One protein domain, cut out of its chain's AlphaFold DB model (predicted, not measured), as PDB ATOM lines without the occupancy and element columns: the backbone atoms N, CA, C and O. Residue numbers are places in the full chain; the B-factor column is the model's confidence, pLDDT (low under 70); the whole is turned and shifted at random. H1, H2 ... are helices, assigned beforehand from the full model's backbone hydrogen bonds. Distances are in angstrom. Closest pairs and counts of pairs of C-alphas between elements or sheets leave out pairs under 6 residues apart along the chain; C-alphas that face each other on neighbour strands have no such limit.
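AT A GLANCE: This is residues 7 to 65 of the 562 residues of an uncharacterized protein of Rhodotorula graminis (strain WP1) (UniProt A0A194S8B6). A long helix, H1, meets the shorter helix H3 with its second half, the two crossing at a steep angle, while its first half, residues 7 to 15, sticks out as a free arm. The small helix H2 is set crosswise near the later part of H1, and a loop, residues 27 to 32, sticks out beyond the last residue of H1. The printed part has 59 residues with three named helices, in the order H1, H2, H3, and no named strand; the class is all helix. The whole is compact, with a radius of gyration of the C-alphas of 11.7 A, and the C-alphas span 34 by 25 by 22 A, with the free arm of H1 at one end of the length.

IN THESE COORDINATES: The printed part begins with H1, residues 7 to 25, which is 26.8 A long from its first C-alpha, Ala 7 at (48.805, -22.226, 52.379), to its last, Met 25 at (49.237, -30.850, 27.008). After a long link of 11 residues comes H2, residues 37 to 42, beginning at C-alpha 37 at (47.826, -23.711, 31.008) and 8.7 A long. A short link of 6 residues leads to H3, residues 49 to 64, which is 21.8 A long and ends at C-alpha 64 at (50.485, -43.725, 40.566). Arg 65 follows as the last printed residue.

HOW THE PARTS SIT: H1 touches both other helices. It only just touches H2, with residues 18 to 22 alone and 3 pairs of C-alphas within 8 A; the closest C-alphas, those of Gln 22 and Tyr 37, are 5.8 A apart. The lines of H1 and H2 are about perpendicular, at 86 degrees. H1 touches H3 with residues 17 to 25 alone, and H3 touches H1 with residues 54 to 58 alone. Their closest C-alphas, those of Leu 20 and Leu 58, are 6.8 A apart. H1 and H3 run opposite ways at a steep tilt of 59 degrees. H2 and H3 are only just apart, with their closest C-alphas at 8.1 A. In H1, H2 and H3 every O i to N i+4 pair is within hydrogen-bond range.

THE WHOLE: The two C-alphas farthest apart are those of Ala 7 and Arg 31, at 36.6 A. Without the stretches that stand free, the body has 44 residues and spans 27 by 20 by 15 A. The printed part has no cut, and its one long link is that from H1 to H2. The mean pLDDT of the printed part is 73.3; 16 residues are under 70, among them residues 30 to 31, 33 to 35 and 62 to 65.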
ATOM      1  N   ALA A   7      48.818 -23.041  53.595       85.44
ATOM      2  CA  ALA A   7      48.805 -22.226  52.379       85.44
ATOM      3  C   ALA A   7      50.048 -22.413  51.480       85.44
ATOM      4  O   ALA A   7      49.942 -22.339  50.259       85.44
ATOM      5  N   ALA A   8      51.229 -22.679  52.055       84.38
ATOM      6  CA  ALA A   8      52.431 -22.981  51.275       84.38
ATOM      7  C   ALA A   8      52.398 -24.399  50.677       84.38
ATOM      8  O   ALA A   8      52.908 -24.605  49.576       84.38
ATOM      9  N   TYR A   9      51.770 -25.370  51.353       83.38
ATOM     10  CA  TYR A   9      51.497 -26.684  50.761       83.38
ATOM     11  C   TYR A   9      50.500 -26.589  49.600       83.38
ATOM     12  O   TYR A   9      50.750 -27.185  48.554       83.38
ATOM     13  N   ASP A  10      49.428 -25.810  49.751       81.00
ATOM     14  CA  ASP A  10      48.413 -25.625  48.707       81.00
ATOM     15  C   ASP A  10      48.991 -24.906  47.478       81.00
ATOM     16  O   ASP A  10      48.766 -25.334  46.345       81.00
ATOM     17  N   ALA A  11      49.821 -23.875  47.682       84.25
ATOM     18  CA  ALA A  11      50.527 -23.188  46.600       84.25
ATOM     19  C   ALA A  11      51.465 -24.130  45.818       84.25
ATOM     20  O   ALA A  11      51.406 -24.172  44.588       84.25
ATOM     21  N   LEU A  12      52.275 -24.937  46.516       79.56
ATOM     22  CA  LEU A  12      53.162 -25.929  45.890       79.56
ATOM     23  C   LEU A  12      52.386 -27.054  45.187       79.56
ATOM     24  O   LEU A  12      52.837 -27.577  44.166       79.56
ATOM     25  N   LEU A  13      51.219 -27.439  45.711       80.00
ATOM     26  CA  LEU A  13      50.339 -28.411  45.066       80.00
ATOM     27  C   LEU A  13      49.775 -27.849  43.756       80.00
ATOM     28  O   LEU A  13      49.848 -28.526  42.731       80.00
ATOM     29  N   LEU A  14      49.280 -26.609  43.768       81.19
ATOM     30  CA  LEU A  14      48.776 -25.917  42.580       81.19
ATOM     31  C   LEU A  14      49.869 -25.736  41.518       81.19
ATOM     32  O   LEU A  14      49.628 -26.022  40.348       81.19
ATOM     33  N   GLU A  15      51.079 -25.331  41.904       84.75
ATOM     34  CA  GLU A  15      52.225 -25.219  40.991       84.75
ATOM     35  C   GLU A  15      52.600 -26.575  40.369       84.75
ATOM     36  O   GLU A  15      52.826 -26.685  39.162       84.75
ATOM     37  N   LYS A  16      52.573 -27.653  41.159       78.31
ATOM     38  CA  LYS A  16      52.824 -29.007  40.654       78.31
ATOM     39  C   LYS A  16      51.728 -29.497  39.701       78.31
ATOM     40  O   LYS A  16      52.043 -30.153  38.709       78.31
ATOM     41  N   VAL A  17      50.459 -29.185  39.973       79.44
ATOM     42  CA  VAL A  17      49.329 -29.498  39.079       79.44
ATOM     43  C   VAL A  17      49.435 -28.706  37.771       79.44
ATOM     44  O   VAL A  17      49.262 -29.296  36.706       79.44
ATOM     45  N   LYS A  18      49.814 -27.420  37.830       82.94
ATOM     46  CA  LYS A  18      50.118 -26.579  36.655       82.94
ATOM     47  C   LYS A  18      51.167 -27.221  35.750       82.94
ATOM     48  O   LYS A  18      50.912 -27.426  34.565       82.94
ATOM     49  N   LEU A  19      52.314 -27.598  36.317       78.25
ATOM     50  CA  LEU A  19      53.414 -28.216  35.569       78.25
ATOM     51  C   LEU A  19      53.032 -29.580  34.970       78.25
ATOM     52  O   LEU A  19      53.417 -29.875  33.839       78.25
ATOM     53  N   LEU A  20      52.257 -30.403  35.686       75.00
ATOM     54  CA  LEU A  20      51.781 -31.690  35.165       75.00
ATOM     55  C   LEU A  20      50.765 -31.521  34.026       75.00
ATOM     56  O   LEU A  20      50.860 -32.242  33.034       75.00
ATOM     57  N   LEU A  21      49.841 -30.557  34.124       76.88
ATOM     58  CA  LEU A  21      48.924 -30.217  33.030       76.88
ATOM     59  C   LEU A  21      49.681 -29.742  31.800       76.88
ATOM     60  O   LEU A  21      49.508 -30.301  30.720       76.88
ATOM     61  N   GLN A  22      50.578 -28.775  31.978       78.06
ATOM     62  CA  GLN A  22      51.383 -28.238  30.890       78.06
ATOM     63  C   GLN A  22      52.209 -29.339  30.202       78.06
ATOM     64  O   GLN A  22      52.215 -29.416  28.976       78.06
ATOM     65  N   ALA A  23      52.824 -30.253  30.961       73.50
ATOM     66  CA  ALA A  23      53.545 -31.399  30.403       73.50
ATOM     67  C   ALA A  23      52.628 -32.407  29.676       73.50
ATOM     68  O   ALA A  23      53.014 -32.963  28.646       73.50
ATOM     69  N   ALA A  24      51.410 -32.641  30.178       73.50
ATOM     70  CA  ALA A  24      50.430 -33.520  29.536       73.50
ATOM     71  C   ALA A  24      49.879 -32.925  28.225       73.50
ATOM     72  O   ALA A  24      49.661 -33.660  27.259       73.50
ATOM     73  N   MET A  25      49.694 -31.604  28.180       72.56
ATOM     74  CA  MET A  25      49.237 -30.850  27.008       72.56
ATOM     75  C   MET A  25      50.332 -30.721  25.943       72.56
ATOM     76  O   MET A  25      50.066 -30.938  24.767       72.56
ATOM     77  N   GLN A  26      51.579 -30.469  26.355       74.75
ATOM     78  CA  GLN A  26      52.756 -30.424  25.476       74.75
ATOM     79  C   GLN A  26      53.265 -31.817  25.054       74.75
ATOM     80  O   GLN A  26      54.288 -31.930  24.377       74.75
ATOM     81  N   SER A  27      52.582 -32.899  25.444       75.62
ATOM     82  CA  SER A  27      52.979 -34.258  25.079       75.62
ATOM     83  C   SER A  27      52.884 -34.455  23.557       75.62
ATOM     84  O   SER A  27      51.778 -34.389  23.015       75.62
ATOM     85  N   PRO A  28      53.977 -34.805  22.846       60.78
ATOM     86  CA  PRO A  28      54.001 -34.884  21.377       60.78
ATOM     87  C   PRO A  28      53.119 -36.001  20.789       60.78
ATOM     88  O   PRO A  28      53.025 -36.155  19.573       60.78
ATOM     89  N   ARG A  29      52.467 -36.802  21.644       72.31
ATOM     90  CA  ARG A  29      51.440 -37.776  21.255       72.31
ATOM     91  C   ARG A  29      50.058 -37.147  21.047       72.31
ATOM     92  O   ARG A  29      49.235 -37.754  20.367       72.31
ATOM     93  N   ARG A  30      49.787 -35.960  21.602       63.09
ATOM     94  CA  ARG A  30      48.564 -35.196  21.327       63.09
ATOM     95  C   ARG A  30      48.802 -34.328  20.087       63.09
ATOM     96  O   ARG A  30      49.484 -33.314  20.157       63.09
ATOM     97  N   ARG A  31      48.236 -34.730  18.941       54.09
ATOM     98  CA  ARG A  31      48.175 -33.902  17.720       54.09
ATOM     99  C   ARG A  31      47.117 -32.804  17.890       54.09
ATOM    100  O   ARG A  31      46.032 -32.904  17.329       54.09
ATOM    101  N   GLY A  32      47.417 -31.799  18.706       70.75
ATOM    102  CA  GLY A  32      46.574 -30.620  18.904       70.75
ATOM    103  C   GLY A  32      47.394 -29.327  18.845       70.75
ATOM    104  O   GLY A  32      48.625 -29.392  18.906       70.75
ATOM    105  N   PRO A  33      46.739 -28.159  18.731       69.56
ATOM    106  CA  PRO A  33      47.401 -26.867  18.889       69.56
ATOM    107  C   PRO A  33      48.097 -26.771  20.252       69.56
ATOM    108  O   PRO A  33      47.610 -27.317  21.244       69.56
ATOM    109  N   ALA A  34      49.221 -26.058  20.315       69.62
ATOM    110  CA  ALA A  34      49.941 -25.837  21.564       69.62
ATOM    111  C   ALA A  34      49.154 -24.879  22.478       69.62
ATOM    112  O   ALA A  34      49.274 -23.661  22.374       69.62
ATOM    113  N   SER A  35      48.345 -25.437  23.375       69.44
ATOM    114  CA  SER A  35      47.583 -24.695  24.381       69.44
ATOM    115  C   SER A  35      48.442 -24.350  25.604       69.44
ATOM    116  O   SER A  35      49.277 -25.140  26.055       69.44
ATOM    117  N   THR A  36      48.245 -23.153  26.156       75.56
ATOM    118  CA  THR A  36      48.842 -22.732  27.432       75.56
ATOM    119  C   THR A  36      47.980 -23.202  28.604       75.56
ATOM    120  O   THR A  36      46.784 -23.440  28.443       75.56
ATOM    121  N   TYR A  37      48.570 -23.323  29.800       67.81
ATOM    122  CA  TYR A  37      47.826 -23.711  31.008       67.81
ATOM    123  C   TYR A  37      46.632 -22.780  31.283       67.81
ATOM    124  O   TYR A  37      45.555 -23.257  31.617       67.81
ATOM    125  N   GLU A  38      46.817 -21.467  31.122       76.44
ATOM    126  CA  GLU A  38      45.762 -20.477  31.378       76.44
ATOM    127  C   GLU A  38      44.603 -20.647  30.395       76.44
ATOM    128  O   GLU A  38      43.468 -20.810  30.830       76.44
ATOM    129  N   HIS A  39      44.902 -20.779  29.098       73.50
ATOM    130  CA  HIS A  39      43.882 -21.036  28.083       73.50
ATOM    131  C   HIS A  39      43.141 -22.361  28.322       73.50
ATOM    132  O   HIS A  39      41.930 -22.414  28.155       73.50
ATOM    133  N   PHE A  40      43.834 -23.411  28.780       69.44
ATOM    134  CA  PHE A  40      43.199 -24.679  29.156       69.44
ATOM    135  C   PHE A  40      42.302 -24.562  30.391       69.44
ATOM    136  O   PHE A  40      41.279 -25.231  30.449       69.44
ATOM    137  N   CYS A  41      42.653 -23.730  31.375       74.31
ATOM    138  CA  CYS A  41      41.789 -23.478  32.530       74.31
ATOM    139  C   CYS A  41      40.559 -22.635  32.174       74.31
ATOM    140  O   CYS A  41      39.488 -22.887  32.717       74.31
ATOM    141  N   GLU A  42      40.693 -21.679  31.255       76.81
ATOM    142  CA  GLU A  42      39.567 -20.919  30.699       76.81
ATOM    143  C   GLU A  42      38.668 -21.791  29.810       76.81
ATOM    144  O   GLU A  42      37.447 -21.656  29.845       76.81
ATOM    145  N   SER A  43      39.257 -22.724  29.054       65.12
ATOM    146  CA  SER A  43      38.547 -23.690  28.213       65.12
ATOM    147  C   SER A  43      38.163 -24.986  28.942       65.12
ATOM    148  O   SER A  43      37.782 -25.949  28.274       65.12
ATOM    149  N   LEU A  44      38.300 -25.059  30.273       67.31
ATOM    150  CA  LEU A  44      38.037 -26.275  31.050       67.31
ATOM    151  C   LEU A  44      36.530 -26.492  31.235       67.31
ATOM    152  O   LEU A  44      36.002 -26.404  32.348       67.31
ATOM    153  N   ASP A  45      35.824 -26.813  30.153       72.06
ATOM    154  CA  ASP A  45      34.481 -27.357  30.288       72.06
ATOM    155  C   ASP A  45      34.582 -28.793  30.825       72.06
ATOM    156  O   ASP A  45      35.156 -29.685  30.203       72.06
ATOM    157  N   ILE A  46      33.985 -29.040  31.991       65.12
ATOM    158  CA  ILE A  46      33.871 -30.378  32.594       65.12
ATOM    159  C   ILE A  46      33.036 -31.313  31.689       65.12
ATOM    160  O   ILE A  46      33.083 -32.533  31.833       65.12
ATOM    161  N   ARG A  47      32.281 -30.750  30.737       61.19
ATOM    162  CA  ARG A  47      31.514 -31.466  29.709       61.19
ATOM    163  C   ARG A  47      32.342 -31.827  28.470       61.19
ATOM    164  O   ARG A  47      31.865 -32.626  27.668       61.19
ATOM    165  N   ASP A  48      33.540 -31.265  28.302       73.00
ATOM    166  CA  ASP A  48      34.443 -31.601  27.201       73.00
ATOM    167  C   ASP A  48      35.298 -32.839  27.532       73.00
ATOM    168  O   ASP A  48      35.986 -32.932  28.553       73.00
ATOM    169  N   GLU A  49      35.282 -33.809  26.620       70.19
ATOM    170  CA  GLU A  49      35.981 -35.080  26.775       70.19
ATOM    171  C   GLU A  49      37.512 -34.914  26.748       70.19
ATOM    172  O   GLU A  49      38.234 -35.673  27.404       70.19
ATOM    173  N   ALA A  50      38.038 -33.906  26.040       70.75
ATOM    174  CA  ALA A  50      39.476 -33.635  26.029       70.75
ATOM    175  C   ALA A  50      39.970 -33.138  27.399       70.75
ATOM    176  O   ALA A  50      41.048 -33.556  27.852       70.75
ATOM    177  N   SER A  51      39.152 -32.317  28.065       72.38
ATOM    178  CA  SER A  51      39.349 -31.817  29.427       72.38
ATOM    179  C   SER A  51      39.233 -32.931  30.475       72.38
ATOM    180  O   SER A  51      40.145 -33.096  31.290       72.38
ATOM    181  N   LEU A  52      38.205 -33.787  30.398       75.00
ATOM    182  CA  LEU A  52      38.076 -34.964  31.272       75.00
ATOM    183  C   LEU A  52      39.286 -35.903  31.159       75.00
ATOM    184  O   LEU A  52      39.905 -36.233  32.171       75.00
ATOM    185  N   ARG A  53      39.722 -36.250  29.940       72.62
ATOM    186  CA  ARG A  53      40.919 -37.086  29.724       72.62
ATOM    187  C   ARG A  53      42.215 -36.422  30.210       72.62
ATOM    188  O   ARG A  53      43.191 -37.117  30.489       72.62
ATOM    189  N   ALA A  54      42.289 -35.091  30.279       71.62
ATOM    190  CA  ALA A  54      43.426 -34.392  30.885       71.62
ATOM    191  C   ALA A  54      43.407 -34.510  32.423       71.62
ATOM    192  O   ALA A  54      44.451 -34.764  33.029       71.62
ATOM    193  N   VAL A  55      42.224 -34.421  33.042       76.50
ATOM    194  CA  VAL A  55      42.021 -34.655  34.482       76.50
ATOM    195  C   VAL A  55      42.285 -36.119  34.862       76.50
ATOM    196  O   VAL A  55      42.939 -36.374  35.869       76.50
ATOM    197  N   GLU A  56      41.884 -37.092  34.042       79.25
ATOM    198  CA  GLU A  56      42.219 -38.510  34.256       79.25
ATOM    199  C   GLU A  56      43.731 -38.762  34.213       79.25
ATOM    200  O   GLU A  56      44.268 -39.449  35.083       79.25
ATOM    201  N   VAL A  57      44.445 -38.175  33.243       75.44
ATOM    202  CA  VAL A  57      45.913 -38.274  33.163       75.44
ATOM    203  C   VAL A  57      46.575 -37.617  34.377       75.44
ATOM    204  O   VAL A  57      47.503 -38.198  34.934       75.44
ATOM    205  N   LEU A  58      46.078 -36.465  34.843       73.00
ATOM    206  CA  LEU A  58      46.515 -35.839  36.096       73.00
ATOM    207  C   LEU A  58      46.307 -36.751  37.310       73.00
ATOM    208  O   LEU A  58      47.222 -36.929  38.115       73.00
ATOM    209  N   LEU A  59      45.111 -37.323  37.465       76.38
ATOM    210  CA  LEU A  59      44.780 -38.218  38.573       76.38
ATOM    211  C   LEU A  59      45.651 -39.474  38.521       76.38
ATOM    212  O   LEU A  59      46.200 -39.880  39.543       76.38
ATOM    213  N   TYR A  60      45.871 -40.043  37.338       77.38
ATOM    214  CA  TYR A  60      46.768 -41.178  37.153       77.38
ATOM    215  C   TYR A  60      48.224 -40.818  37.497       77.38
ATOM    216  O   TYR A  60      48.839 -41.491  38.322       77.38
ATOM    217  N   GLU A  61      48.781 -39.739  36.939       70.81
ATOM    218  CA  GLU A  61      50.142 -39.254  37.229       70.81
ATOM    219  C   GLU A  61      50.346 -38.969  38.727       70.81
ATOM    220  O   GLU A  61      51.357 -39.372  39.308       70.81
ATOM    221  N   THR A  62      49.386 -38.312  39.385       64.19
ATOM    222  CA  THR A  62      49.494 -37.923  40.803       64.19
ATOM    223  C   THR A  62      49.285 -39.088  41.773       64.19
ATOM    224  O   THR A  62      49.978 -39.146  42.791       64.19
ATOM    225  N   THR A  63      48.399 -40.042  41.468       68.38
ATOM    226  CA  THR A  63      48.137 -41.211  42.333       68.38
ATOM    227  C   THR A  63      49.121 -42.363  42.117       68.38
ATOM    228  O   THR A  63      49.517 -43.018  43.085       68.38
ATOM    229  N   THR A  64      49.568 -42.609  40.878       63.31
ATOM    230  CA  THR A  64      50.485 -43.725  40.566       63.31
ATOM    231  C   THR A  64      51.953 -43.387  40.795       63.31
ATOM    232  O   THR A  64      52.726 -44.285  41.143       63.31
ATOM    233  N   ARG A  65      52.352 -42.103  40.752       57.06
ATOM    234  CA  ARG A  65      53.640 -41.649  41.308       57.06
ATOM    235  C   ARG A  65      53.604 -41.614  42.840       57.06
ATOM    236  O   ARG A  65      53.946 -40.606  43.462       57.06
TER     237      ARG A  65